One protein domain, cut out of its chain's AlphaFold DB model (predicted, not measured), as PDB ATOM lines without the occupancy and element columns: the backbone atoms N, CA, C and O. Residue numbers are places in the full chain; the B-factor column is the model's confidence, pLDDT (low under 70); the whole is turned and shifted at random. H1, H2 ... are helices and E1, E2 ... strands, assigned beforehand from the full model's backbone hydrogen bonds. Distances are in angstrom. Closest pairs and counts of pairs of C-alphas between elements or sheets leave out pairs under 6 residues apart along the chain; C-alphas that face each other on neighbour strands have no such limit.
ATOM      1  N   ALA A  10     -37.456   6.240  20.684       94.06
ATOM      2  CA  ALA A  10     -38.881   6.248  20.410       94.06
ATOM      3  C   ALA A  10     -39.163   5.629  19.037       94.06
ATOM      4  O   ALA A  10     -38.324   5.679  18.134       94.06
ATOM      5  N   ILE A  11     -40.357   5.065  18.877       93.69
ATOM      6  CA  ILE A  11     -40.857   4.518  17.618       93.69
ATOM      7  C   ILE A  11     -42.001   5.409  17.144       93.69
ATOM      8  O   ILE A  11     -43.044   5.495  17.789       93.69
ATOM      9  N   HIS A  12     -41.812   6.058  15.999       93.62
ATOM     10  CA  HIS A  12     -42.860   6.817  15.327       93.62
ATOM     11  C   HIS A  12     -43.612   5.897  14.361       93.62
ATOM     12  O   HIS A  12     -42.996   5.254  13.510       93.62
ATOM     13  N   LEU A  13     -44.939   5.840  14.490       91.38
ATOM     14  CA  LEU A  13     -45.831   5.070  13.625       91.38
ATOM     15  C   LEU A  13     -46.553   6.028  12.662       91.38
ATOM     16  O   LEU A  13     -47.627   6.542  12.982       91.38
ATOM     17  N   PRO A  14     -45.966   6.328  11.489       89.56
ATOM     18  CA  PRO A  14     -46.559   7.272  10.553       89.56
ATOM     19  C   PRO A  14     -47.884   6.745   9.993       89.56
ATOM     20  O   PRO A  14     -48.022   5.561   9.688       89.56
ATOM     21  N   GLY A  15     -48.857   7.643   9.831       88.88
ATOM     22  CA  GLY A  15     -50.182   7.306   9.296       88.88
ATOM     23  C   GLY A  15     -51.123   6.649  10.308       88.88
ATOM     24  O   GLY A  15     -52.294   6.438   9.997       88.88
ATOM     25  N   LEU A  16     -50.641   6.375  11.518       91.19
ATOM     26  CA  LEU A  16     -51.464   6.004  12.651       91.19
ATOM     27  C   LEU A  16     -51.729   7.238  13.505       91.19
ATOM     28  O   LEU A  16     -50.809   7.747  14.141       91.19
ATOM     29  N   ALA A  17     -52.976   7.701  13.550       93.06
ATOM     30  CA  ALA A  17     -53.346   8.808  14.421       93.06
ATOM     31  C   ALA A  17     -53.208   8.401  15.897       93.06
ATOM     32  O   ALA A  17     -53.573   7.287  16.278       93.06
ATOM     33  N   ARG A  18     -52.709   9.313  16.742       94.19
ATOM     34  CA  ARG A  18     -52.541   9.069  18.187       94.19
ATOM     35  C   ARG A  18     -53.855   8.637  18.841       94.19
ATOM     36  O   ARG A  18     -53.879   7.718  19.647       94.19
ATOM     37  N   GLU A  19     -54.944   9.293  18.463       94.12
ATOM     38  CA  GLU A  19     -56.308   9.045  18.947       94.12
ATOM     39  C   GLU A  19     -56.892   7.682  18.548       94.12
ATOM     40  O   GLU A  19     -57.896   7.261  19.111       94.12
ATOM     41  N   SER A  20     -56.270   6.975  17.600       94.75
ATOM     42  CA  SER A  20     -56.666   5.610  17.238       94.75
ATOM     43  C   SER A  20     -56.083   4.543  18.173       94.75
ATOM     44  O   SER A  20     -56.454   3.373  18.079       94.75
ATOM     45  N   VAL A  21     -55.162   4.924  19.062       94.31
ATOM     46  CA  VAL A  21     -54.580   4.033  20.068       94.31
ATOM     47  C   VAL A  21     -55.448   4.049  21.321       94.31
ATOM     48  O   VAL A  21     -55.726   5.111  21.878       94.31
ATOM     49  N   ASP A  22     -55.828   2.869  21.803       95.19
ATOM     50  CA  ASP A  22     -56.436   2.727  23.123       95.19
ATOM     51  C   ASP A  22     -55.342   2.800  24.193       95.19
ATOM     52  O   ASP A  22     -54.790   1.798  24.653       95.19
ATOM     53  N   GLU A  23     -55.006   4.037  24.559       95.19
ATOM     54  CA  GLU A  23     -53.924   4.354  25.487       95.19
ATOM     55  C   GLU A  23     -54.086   3.669  26.853       95.19
ATOM     56  O   GLU A  23     -53.098   3.306  27.490       95.19
ATOM     57  N   SER A  24     -55.330   3.442  27.283       94.44
ATOM     58  CA  SER A  24     -55.637   2.864  28.594       94.44
ATOM     59  C   SER A  24     -55.303   1.375  28.709       94.44
ATOM     60  O   SER A  24     -55.091   0.883  29.817       94.44
ATOM     61  N   ASN A  25     -55.218   0.675  27.575       95.06
ATOM     62  CA  ASN A  25     -54.971  -0.763  27.509       95.06
ATOM     63  C   ASN A  25     -53.578  -1.110  26.956       95.06
ATOM     64  O   ASN A  25     -53.293  -2.280  26.688       95.06
ATOM     65  N   ILE A  26     -52.692  -0.119  26.786       96.25
ATOM     66  CA  ILE A  26     -51.309  -0.377  26.378       96.25
ATOM     67  C   ILE A  26     -50.614  -1.245  27.430       96.25
ATOM     68  O   ILE A  26     -50.594  -0.923  28.617       96.25
ATOM     69  N   VAL A  27     -49.967  -2.318  26.971       97.00
ATOM     70  CA  VAL A  27     -49.082  -3.133  27.810       97.00
ATOM     71  C   VAL A  27     -47.650  -2.832  27.412       97.00
ATOM     72  O   VAL A  27     -47.228  -3.173  26.307       97.00
ATOM     73  N   PHE A  28     -46.904  -2.202  28.314       96.56
ATOM     74  CA  PHE A  28     -45.505  -1.858  28.101       96.56
ATOM     75  C   PHE A  28     -44.620  -2.551  29.135       96.56
ATOM     76  O   PHE A  28     -44.734  -2.304  30.332       96.56
ATOM     77  N   VAL A  29     -43.720  -3.410  28.666       95.31
ATOM     78  CA  VAL A  29     -42.702  -4.076  29.477       95.31
ATOM     79  C   VAL A  29     -41.332  -3.555  29.058       95.31
ATOM     80  O   VAL A  29     -41.000  -3.585  27.874       95.31
ATOM     81  N   LYS A  30     -40.529  -3.103  30.022       92.25
ATOM     82  CA  LYS A  30     -39.144  -2.650  29.827       92.25
ATOM     83  C   LYS A  30     -38.259  -3.388  30.823       92.25
ATOM     84  O   LYS A  30     -38.593  -3.423  32.000       92.25
ATOM     85  N   ASN A  31     -37.180  -4.011  30.354       89.88
ATOM     86  CA  ASN A  31     -36.263  -4.823  31.164       89.88
ATOM     87  C   ASN A  31     -37.000  -5.833  32.065       89.88
ATOM     88  O   ASN A  31     -36.730  -5.939  33.255       89.88
ATOM     89  N   ASN A  32     -37.971  -6.549  31.483       90.50
ATOM     90  CA  ASN A  32     -38.840  -7.518  32.166       90.50
ATOM     91  C   ASN A  32     -39.773  -6.940  33.252       90.50
ATOM     92  O   ASN A  32     -40.493  -7.708  33.890       90.50
ATOM     93  N   GLU A  33     -39.847  -5.617  33.408       92.69
ATOM     94  CA  GLU A  33     -40.746  -4.942  34.345       92.69
ATOM     95  C   GLU A  33     -41.909  -4.255  33.620       92.69
ATOM     96  O   GLU A  33     -41.719  -3.501  32.657       92.69
ATOM     97  N   LEU A  34     -43.133  -4.496  34.099       95.44
ATOM     98  CA  LEU A  34     -44.330  -3.818  33.606       95.44
ATOM     99  C   LEU A  34     -44.288  -2.340  34.004       95.44
ATOM    100  O   LEU A  34     -44.195  -2.004  35.183       95.44
ATOM    101  N   GLN A  35     -44.388  -1.462  33.014       95.00
ATOM    102  CA  GLN A  35     -44.383  -0.020  33.208       95.00
ATOM    103  C   GLN A  35     -45.803   0.474  33.498       95.00
ATOM    104  O   GLN A  35     -46.766   0.046  32.866       95.00
ATOM    105  N   THR A  36     -45.935   1.398  34.447       93.31
ATOM    106  CA  THR A  36     -47.233   1.994  34.812       93.31
ATOM    107  C   THR A  36     -47.569   3.233  33.990       93.31
ATOM    108  O   THR A  36     -48.726   3.638  33.925       93.31
ATOM    109  N   SER A  37     -46.562   3.876  33.397       92.19
ATOM    110  CA  SER A  37     -46.741   5.031  32.521       92.19
ATOM    111  C   SER A  37     -46.997   4.586  31.087       92.19
ATOM    112  O   SER A  37     -46.281   3.728  30.566       92.19
ATOM    113  N   SER A  38     -47.961   5.233  30.432       94.25
ATOM    114  CA  SER A  38     -48.178   5.089  28.994       94.25
ATOM    115  C   SER A  38     -46.908   5.479  28.221       94.25
ATOM    116  O   SER A  38     -46.350   6.549  28.479       94.25
ATOM    117  N   PRO A  39     -46.450   4.654  27.263       95.12
ATOM    118  CA  PRO A  39     -45.386   5.035  26.344       95.12
ATOM    119  C   PRO A  39     -45.880   5.973  25.230       95.12
ATOM    120  O   PRO A  39     -45.065   6.426  24.435       95.12
ATOM    121  N   LEU A  40     -47.185   6.250  25.106       96.69
ATOM    122  CA  LEU A  40     -47.730   7.059  24.015       96.69
ATOM    123  C   LEU A  40     -47.490   8.557  24.257       96.69
ATOM    124  O   LEU A  40     -48.105   9.180  25.121       96.69
ATOM    125  N   GLU A  41     -46.624   9.159  23.449       95.31
ATOM    126  CA  GLU A  41     -46.222  10.555  23.594       95.31
ATOM    127  C   GLU A  41     -47.411  11.518  23.423       95.31
ATOM    128  O   GLU A  41     -48.217  11.399  22.496       95.31
ATOM    129  N   ALA A  42     -47.545  12.481  24.335       93.75
ATOM    130  CA  ALA A  42     -48.600  13.491  24.295       93.75
ATOM    131  C   ALA A  42     -48.310  14.587  23.254       93.75
ATOM    132  O   ALA A  42     -47.162  14.904  22.966       93.75
ATOM    133  N   GLY A  43     -49.366  15.203  22.714       92.62
ATOM    134  CA  GLY A  43     -49.240  16.345  21.796       92.62
ATOM    135  C   GLY A  43     -48.833  15.994  20.360       92.62
ATOM    136  O   GLY A  43     -48.632  16.901  19.558       92.62
ATOM    137  N   GLN A  44     -48.745  14.706  20.024       93.25
ATOM    138  CA  GLN A  44     -48.440  14.236  18.675       93.25
ATOM    139  C   GLN A  44     -49.717  13.967  17.867       93.25
ATOM    140  O   GLN A  44     -50.709  13.467  18.401       93.25
ATOM    141  N   THR A  45     -49.681  14.263  16.564       94.50
ATOM    142  CA  THR A  45     -50.763  13.898  15.631       94.50
ATOM    143  C   THR A  45     -50.735  12.404  15.318       94.50
ATOM    144  O   THR A  45     -51.765  11.731  15.353       94.50
ATOM    145  N   ASN A  46     -49.543  11.876  15.033       93.81
ATOM    146  CA  ASN A  46     -49.332  10.445  14.852       93.81
ATOM    147  C   ASN A  46     -48.991   9.788  16.193       93.81
ATOM    148  O   ASN A  46     -48.499  10.444  17.109       93.81
ATOM    149  N   ALA A  47     -49.189   8.481  16.297       94.88
ATOM    150  CA  ALA A  47     -48.722   7.730  17.446       94.88
ATOM    151  C   ALA A  47     -47.186   7.675  17.458       94.88
ATOM    152  O   ALA A  47     -46.542   7.180  16.526       94.88
ATOM    153  N   VAL A  48     -46.606   8.167  18.548       96.50
ATOM    154  CA  VAL A  48     -45.185   8.026  18.862       96.50
ATOM    155  C   VAL A  48     -45.083   7.306  20.196       96.50
ATOM    156  O   VAL A  48     -45.686   7.723  21.181       96.50
ATOM    157  N   LEU A  49     -44.363   6.191  20.213       96.25
ATOM    158  CA  LEU A  49     -44.134   5.388  21.405       96.25
ATOM    159  C   LEU A  49     -42.747   5.732  21.936       96.25
ATOM    160  O   LEU A  49     -41.752   5.413  21.288       96.25
ATOM    161  N   MET A  50     -42.662   6.382  23.089       95.88
ATOM    162  CA  MET A  50     -41.408   6.678  23.767       95.88
ATOM    163  C   MET A  50     -41.024   5.499  24.663       95.88
ATOM    164  O   MET A  50     -41.611   5.279  25.718       95.88
ATOM    165  N   ILE A  51     -40.033   4.726  24.217       94.44
ATOM    166  CA  ILE A  51     -39.545   3.533  24.918       94.44
ATOM    167  C   ILE A  51     -38.637   3.957  26.081       94.44
ATOM    168  O   ILE A  51     -38.702   3.400  27.176       94.44
ATOM    169  N   SER A  52     -37.772   4.940  25.838       91.44
ATOM    170  CA  SER A  52     -36.846   5.467  26.834       91.44
ATOM    171  C   SER A  52     -36.576   6.948  26.564       91.44
ATOM    172  O   SER A  52     -36.207   7.291  25.440       91.44
ATOM    173  N   PRO A  53     -36.737   7.845  27.548       88.56
ATOM    174  CA  PRO A  53     -36.340   9.244  27.400       88.56
ATOM    175  C   PRO A  53     -34.821   9.431  27.540       88.56
ATOM    176  O   PRO A  53     -34.265  10.372  26.978       88.56
ATOM    177  N   ASP A  54     -34.154   8.535  28.272       87.81
ATOM    178  CA  ASP A  54     -32.708   8.524  28.463       87.81
ATOM    179  C   ASP A  54     -32.215   7.084  28.567       87.81
ATOM    180  O   ASP A  54     -32.301   6.399  29.589       87.81
ATOM    181  N   LEU A  55     -31.676   6.642  27.451       83.25
ATOM    182  CA  LEU A  55     -31.316   5.269  27.195       83.25
ATOM    183  C   LEU A  55     -29.997   4.924  27.937       83.25
ATOM    184  O   LEU A  55     -29.698   3.753  28.154       83.25
ATOM    185  N   TYR A  56     -29.235   5.930  28.400       78.44
ATOM    186  CA  TYR A  56     -28.068   5.748  29.273       78.44
ATOM    187  C   TYR A  56     -28.477   5.278  30.676       78.44
ATOM    188  O   TYR A  56     -27.850   4.377  31.233       78.44
ATOM    189  N   LEU A  57     -29.549   5.856  31.231       80.50
ATOM    190  CA  LEU A  57     -30.076   5.465  32.543       80.50
ATOM    191  C   LEU A  57     -30.672   4.055  32.528       80.50
ATOM    192  O   LEU A  57     -30.573   3.340  33.519       80.50
ATOM    193  N   ASP A  58     -31.271   3.666  31.403       79.00
ATOM    194  CA  ASP A  58     -31.979   2.391  31.273       79.00
ATOM    195  C   ASP A  58     -31.072   1.197  30.933       79.00
ATOM    196  O   ASP A  58     -31.450   0.054  31.192       79.00
ATOM    197  N   VAL A  59     -29.905   1.442  30.327       76.38
ATOM    198  CA  VAL A  59     -28.935   0.395  29.957       76.38
ATOM    199  C   VAL A  59     -27.986   0.088  31.117       76.38
ATOM    200  O   VAL A  59     -27.568  -1.052  31.233       76.38
ATOM    201  N   GLY A  60     -27.650   1.059  31.979       64.88
ATOM    202  CA  GLY A  60     -26.768   0.825  33.134       64.88
ATOM    203  C   GLY A  60     -25.445   0.157  32.740       64.88
ATOM    204  O   GLY A  60     -25.227  -1.011  33.040       64.88
ATOM    205  N   SER A  61     -24.585   0.885  32.026       66.25
ATOM    206  CA  SER A  61     -23.304   0.373  31.524       66.25
ATOM    207  C   SER A  61     -22.137   0.940  32.332       66.25
ATOM    208  O   SER A  61     -22.069   2.153  32.548       66.25
ATOM    209  N   ASP A  62     -21.202   0.076  32.735       65.06
ATOM    210  CA  ASP A  62     -19.904   0.490  33.297       65.06
ATOM    211  C   ASP A  62     -18.908   0.866  32.184       65.06
ATOM    212  O   ASP A  62     -17.838   1.432  32.432       65.06
ATOM    213  N   CYS A  63     -19.260   0.573  30.930       66.44
ATOM    214  CA  CYS A  63     -18.513   0.985  29.760       66.44
ATOM    215  C   CYS A  63     -18.934   2.394  29.299       66.44
ATOM    216  O   CYS A  63     -20.119   2.715  29.216       66.44
ATOM    217  N   PRO A  64     -17.973   3.252  28.901       63.41
ATOM    218  CA  PRO A  64     -18.284   4.607  28.438       63.41
ATOM    219  C   PRO A  64     -19.129   4.614  27.156       63.41
ATOM    220  O   PRO A  64     -19.844   5.576  26.888       63.41
ATOM    221  N   TYR A  65     -19.059   3.535  26.375       68.00
ATOM    222  CA  TYR A  65     -19.771   3.375  25.117       68.00
ATOM    223  C   TYR A  65     -20.236   1.922  24.966       68.00
ATOM    224  O   TYR A  65     -19.444   0.981  25.053       68.00
ATOM    225  N   TYR A  66     -21.528   1.742  24.706       63.41
ATOM    226  CA  TYR A  66     -22.153   0.427  24.602       63.41
ATOM    227  C   TYR A  66     -21.691  -0.289  23.328       63.41
ATOM    228  O   TYR A  66     -21.998   0.167  22.222       63.41
ATOM    229  N   ARG A  67     -20.996  -1.422  23.486       64.12
ATOM    230  CA  ARG A  67     -20.540  -2.314  22.401       64.12
ATOM    231  C   ARG A  67     -19.645  -1.672  21.328       64.12
ATOM    232  O   ARG A  67     -19.604  -2.162  20.203       64.12
ATOM    233  N   THR A  68     -18.911  -0.602  21.639       69.69
ATOM    234  CA  THR A  68     -17.972   0.018  20.674       69.69
ATOM    235  C   THR A  68     -16.503  -0.343  20.908       69.69
ATOM    236  O   THR A  68     -15.681  -0.137  20.016       69.69
ATOM    237  N   LYS A  69     -16.160  -0.892  22.080       65.19
ATOM    238  CA  LYS A  69     -14.814  -1.381  22.408       65.19
ATOM    239  C   LYS A  69     -14.823  -2.906  22.462       65.19
ATOM    240  O   LYS A  69     -15.777  -3.490  22.966       65.19
ATOM    241  N   GLU A  70     -13.751  -3.532  21.985       69.31
ATOM    242  CA  GLU A  70     -13.579  -4.993  21.987       69.31
ATOM    243  C   GLU A  70     -13.714  -5.591  23.400       69.31
ATOM    244  O   GLU A  70     -14.366  -6.617  23.570       69.31
ATOM    245  N   ASP A  71     -13.235  -4.873  24.421       70.81
ATOM    246  CA  ASP A  71     -13.348  -5.266  25.836       70.81
ATOM    247  C   ASP A  71     -14.716  -4.932  26.473       70.81
ATOM    248  O   ASP A  71     -14.933  -5.212  27.648       70.81
ATOM    249  N   CYS A  72     -15.631  -4.301  25.730       66.69
ATOM    250  CA  CYS A  72     -16.953  -3.863  26.191       66.69
ATOM    251  C   CYS A  72     -18.062  -4.618  25.448       66.69
ATOM    252  O   CYS A  72     -18.891  -4.027  24.753       66.69
ATOM    253  N   GLN A  73     -18.074  -5.943  25.588       65.19
ATOM    254  CA  GLN A  73     -19.139  -6.808  25.078       65.19
ATOM    255  C   GLN A  73     -20.143  -7.125  26.187       65.19
ATOM    256  O   GLN A  73     -20.235  -8.252  26.668       65.19
ATOM    257  N   GLU A  74     -20.890  -6.114  26.619       63.62
ATOM    258  CA  GLU A  74     -21.951  -6.323  27.603       63.62
ATOM    259  C   GLU A  74     -23.076  -7.195  27.005       63.62
ATOM    260  O   GLU A  74     -23.498  -7.031  25.845       63.62
ATOM    261  N   VAL A  75     -23.524  -8.165  27.808       57.03
ATOM    262  CA  VAL A  75     -24.615  -9.089  27.488       57.03
ATOM    263  C   VAL A  75     -25.933  -8.372  27.766       57.03
ATOM    264  O   VAL A  75     -26.182  -7.966  28.893       57.03
ATOM    265  N   ASP A  76     -26.714  -8.188  26.698       60.78
ATOM    266  CA  ASP A  76     -28.081  -7.657  26.610       60.78
ATOM    267  C   ASP A  76     -28.624  -6.929  27.846       60.78
ATOM    268  O   ASP A  76     -29.338  -7.491  28.674       60.78
ATOM    269  N   LEU A  77     -28.328  -5.632  27.916       70.00
ATOM    270  CA  LEU A  77     -28.726  -4.773  29.032       70.00
ATOM    271  C   LEU A  77     -30.089  -4.086  28.847       70.00
ATOM    272  O   LEU A  77     -30.616  -3.505  29.790       70.00
ATOM    273  N   PHE A  78     -30.674  -4.130  27.646       81.19
ATOM    274  CA  PHE A  78     -31.916  -3.416  27.358       81.19
ATOM    275  C   PHE A  78     -32.873  -4.231  26.499       81.19
ATOM    276  O   PHE A  78     -32.562  -4.577  25.357       81.19
ATOM    277  N   SER A  79     -34.061  -4.499  27.033       88.94
ATOM    278  CA  SER A  79     -35.150  -5.148  26.305       88.94
ATOM    279  C   SER A  79     -36.464  -4.413  26.531       88.94
ATOM    280  O   SER A  79     -36.709  -3.837  27.591       88.94
ATOM    281  N   PHE A  80     -37.334  -4.425  25.526       92.75
ATOM    282  CA  PHE A  80     -38.671  -3.867  25.655       92.75
ATOM    283  C   PHE A  80     -39.680  -4.640  24.809       92.75
ATOM    284  O   PHE A  80     -39.337  -5.230  23.785       92.75
TER     285      PHE A  80
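AT A GLANCE: This is residues 10 to 80 of the 99 residues of the protein "DUF4842 domain-containing protein" of Photobacterium damsela subsp. piscicida (UniProt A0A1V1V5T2). With little regular structure, this is a loose body of the paired strands E1 and E3 with E2 to one side, drawn out past the short helix H1 into a long loop, residues 60 to 80, that folds back toward E2. The 71 printed residues run E1, E2, E3, H1; the class is mixed, with 24 residues in named elements, and E1 and E3 are antiparallel. The radius of gyration of the C-alphas is 15.1 A; the spans, 46 by 23 by 15 A, are only just elongated.

IN THESE COORDINATES: E1, residues 10 to 17, begins at C-alpha 10 (-38.881, 6.248, 20.410), bends by 85 degrees at residue 14 and spans 15.9 A. E2, residues 27 to 30, spans 10.2 A; E3, residues 46 to 52, 18.0 A. H1, residues 55 to 59, spans 6.1 A, ending at C-alpha 59 (-28.935, 0.395, 29.957).

HOW THE PARTS SIT: N 11 and O 49 of E1 and E3 are within hydrogen-bond range, 2.8 A. E2 pairs with no named strand; its closest C-alpha to E3 is Lys 30 to Ile 51, 7.9 A. H1 is apart from E1 and E2; its O i to N i+4 pair is within hydrogen-bond range.

THE WHOLE: The C-alphas of Glu 19 and Asp 71 are farthest apart, 45.8 A. The printed part has no cut; the link E2 to E3 is long. Residues 60 to 70 and 72 to 76 have pLDDT under 70.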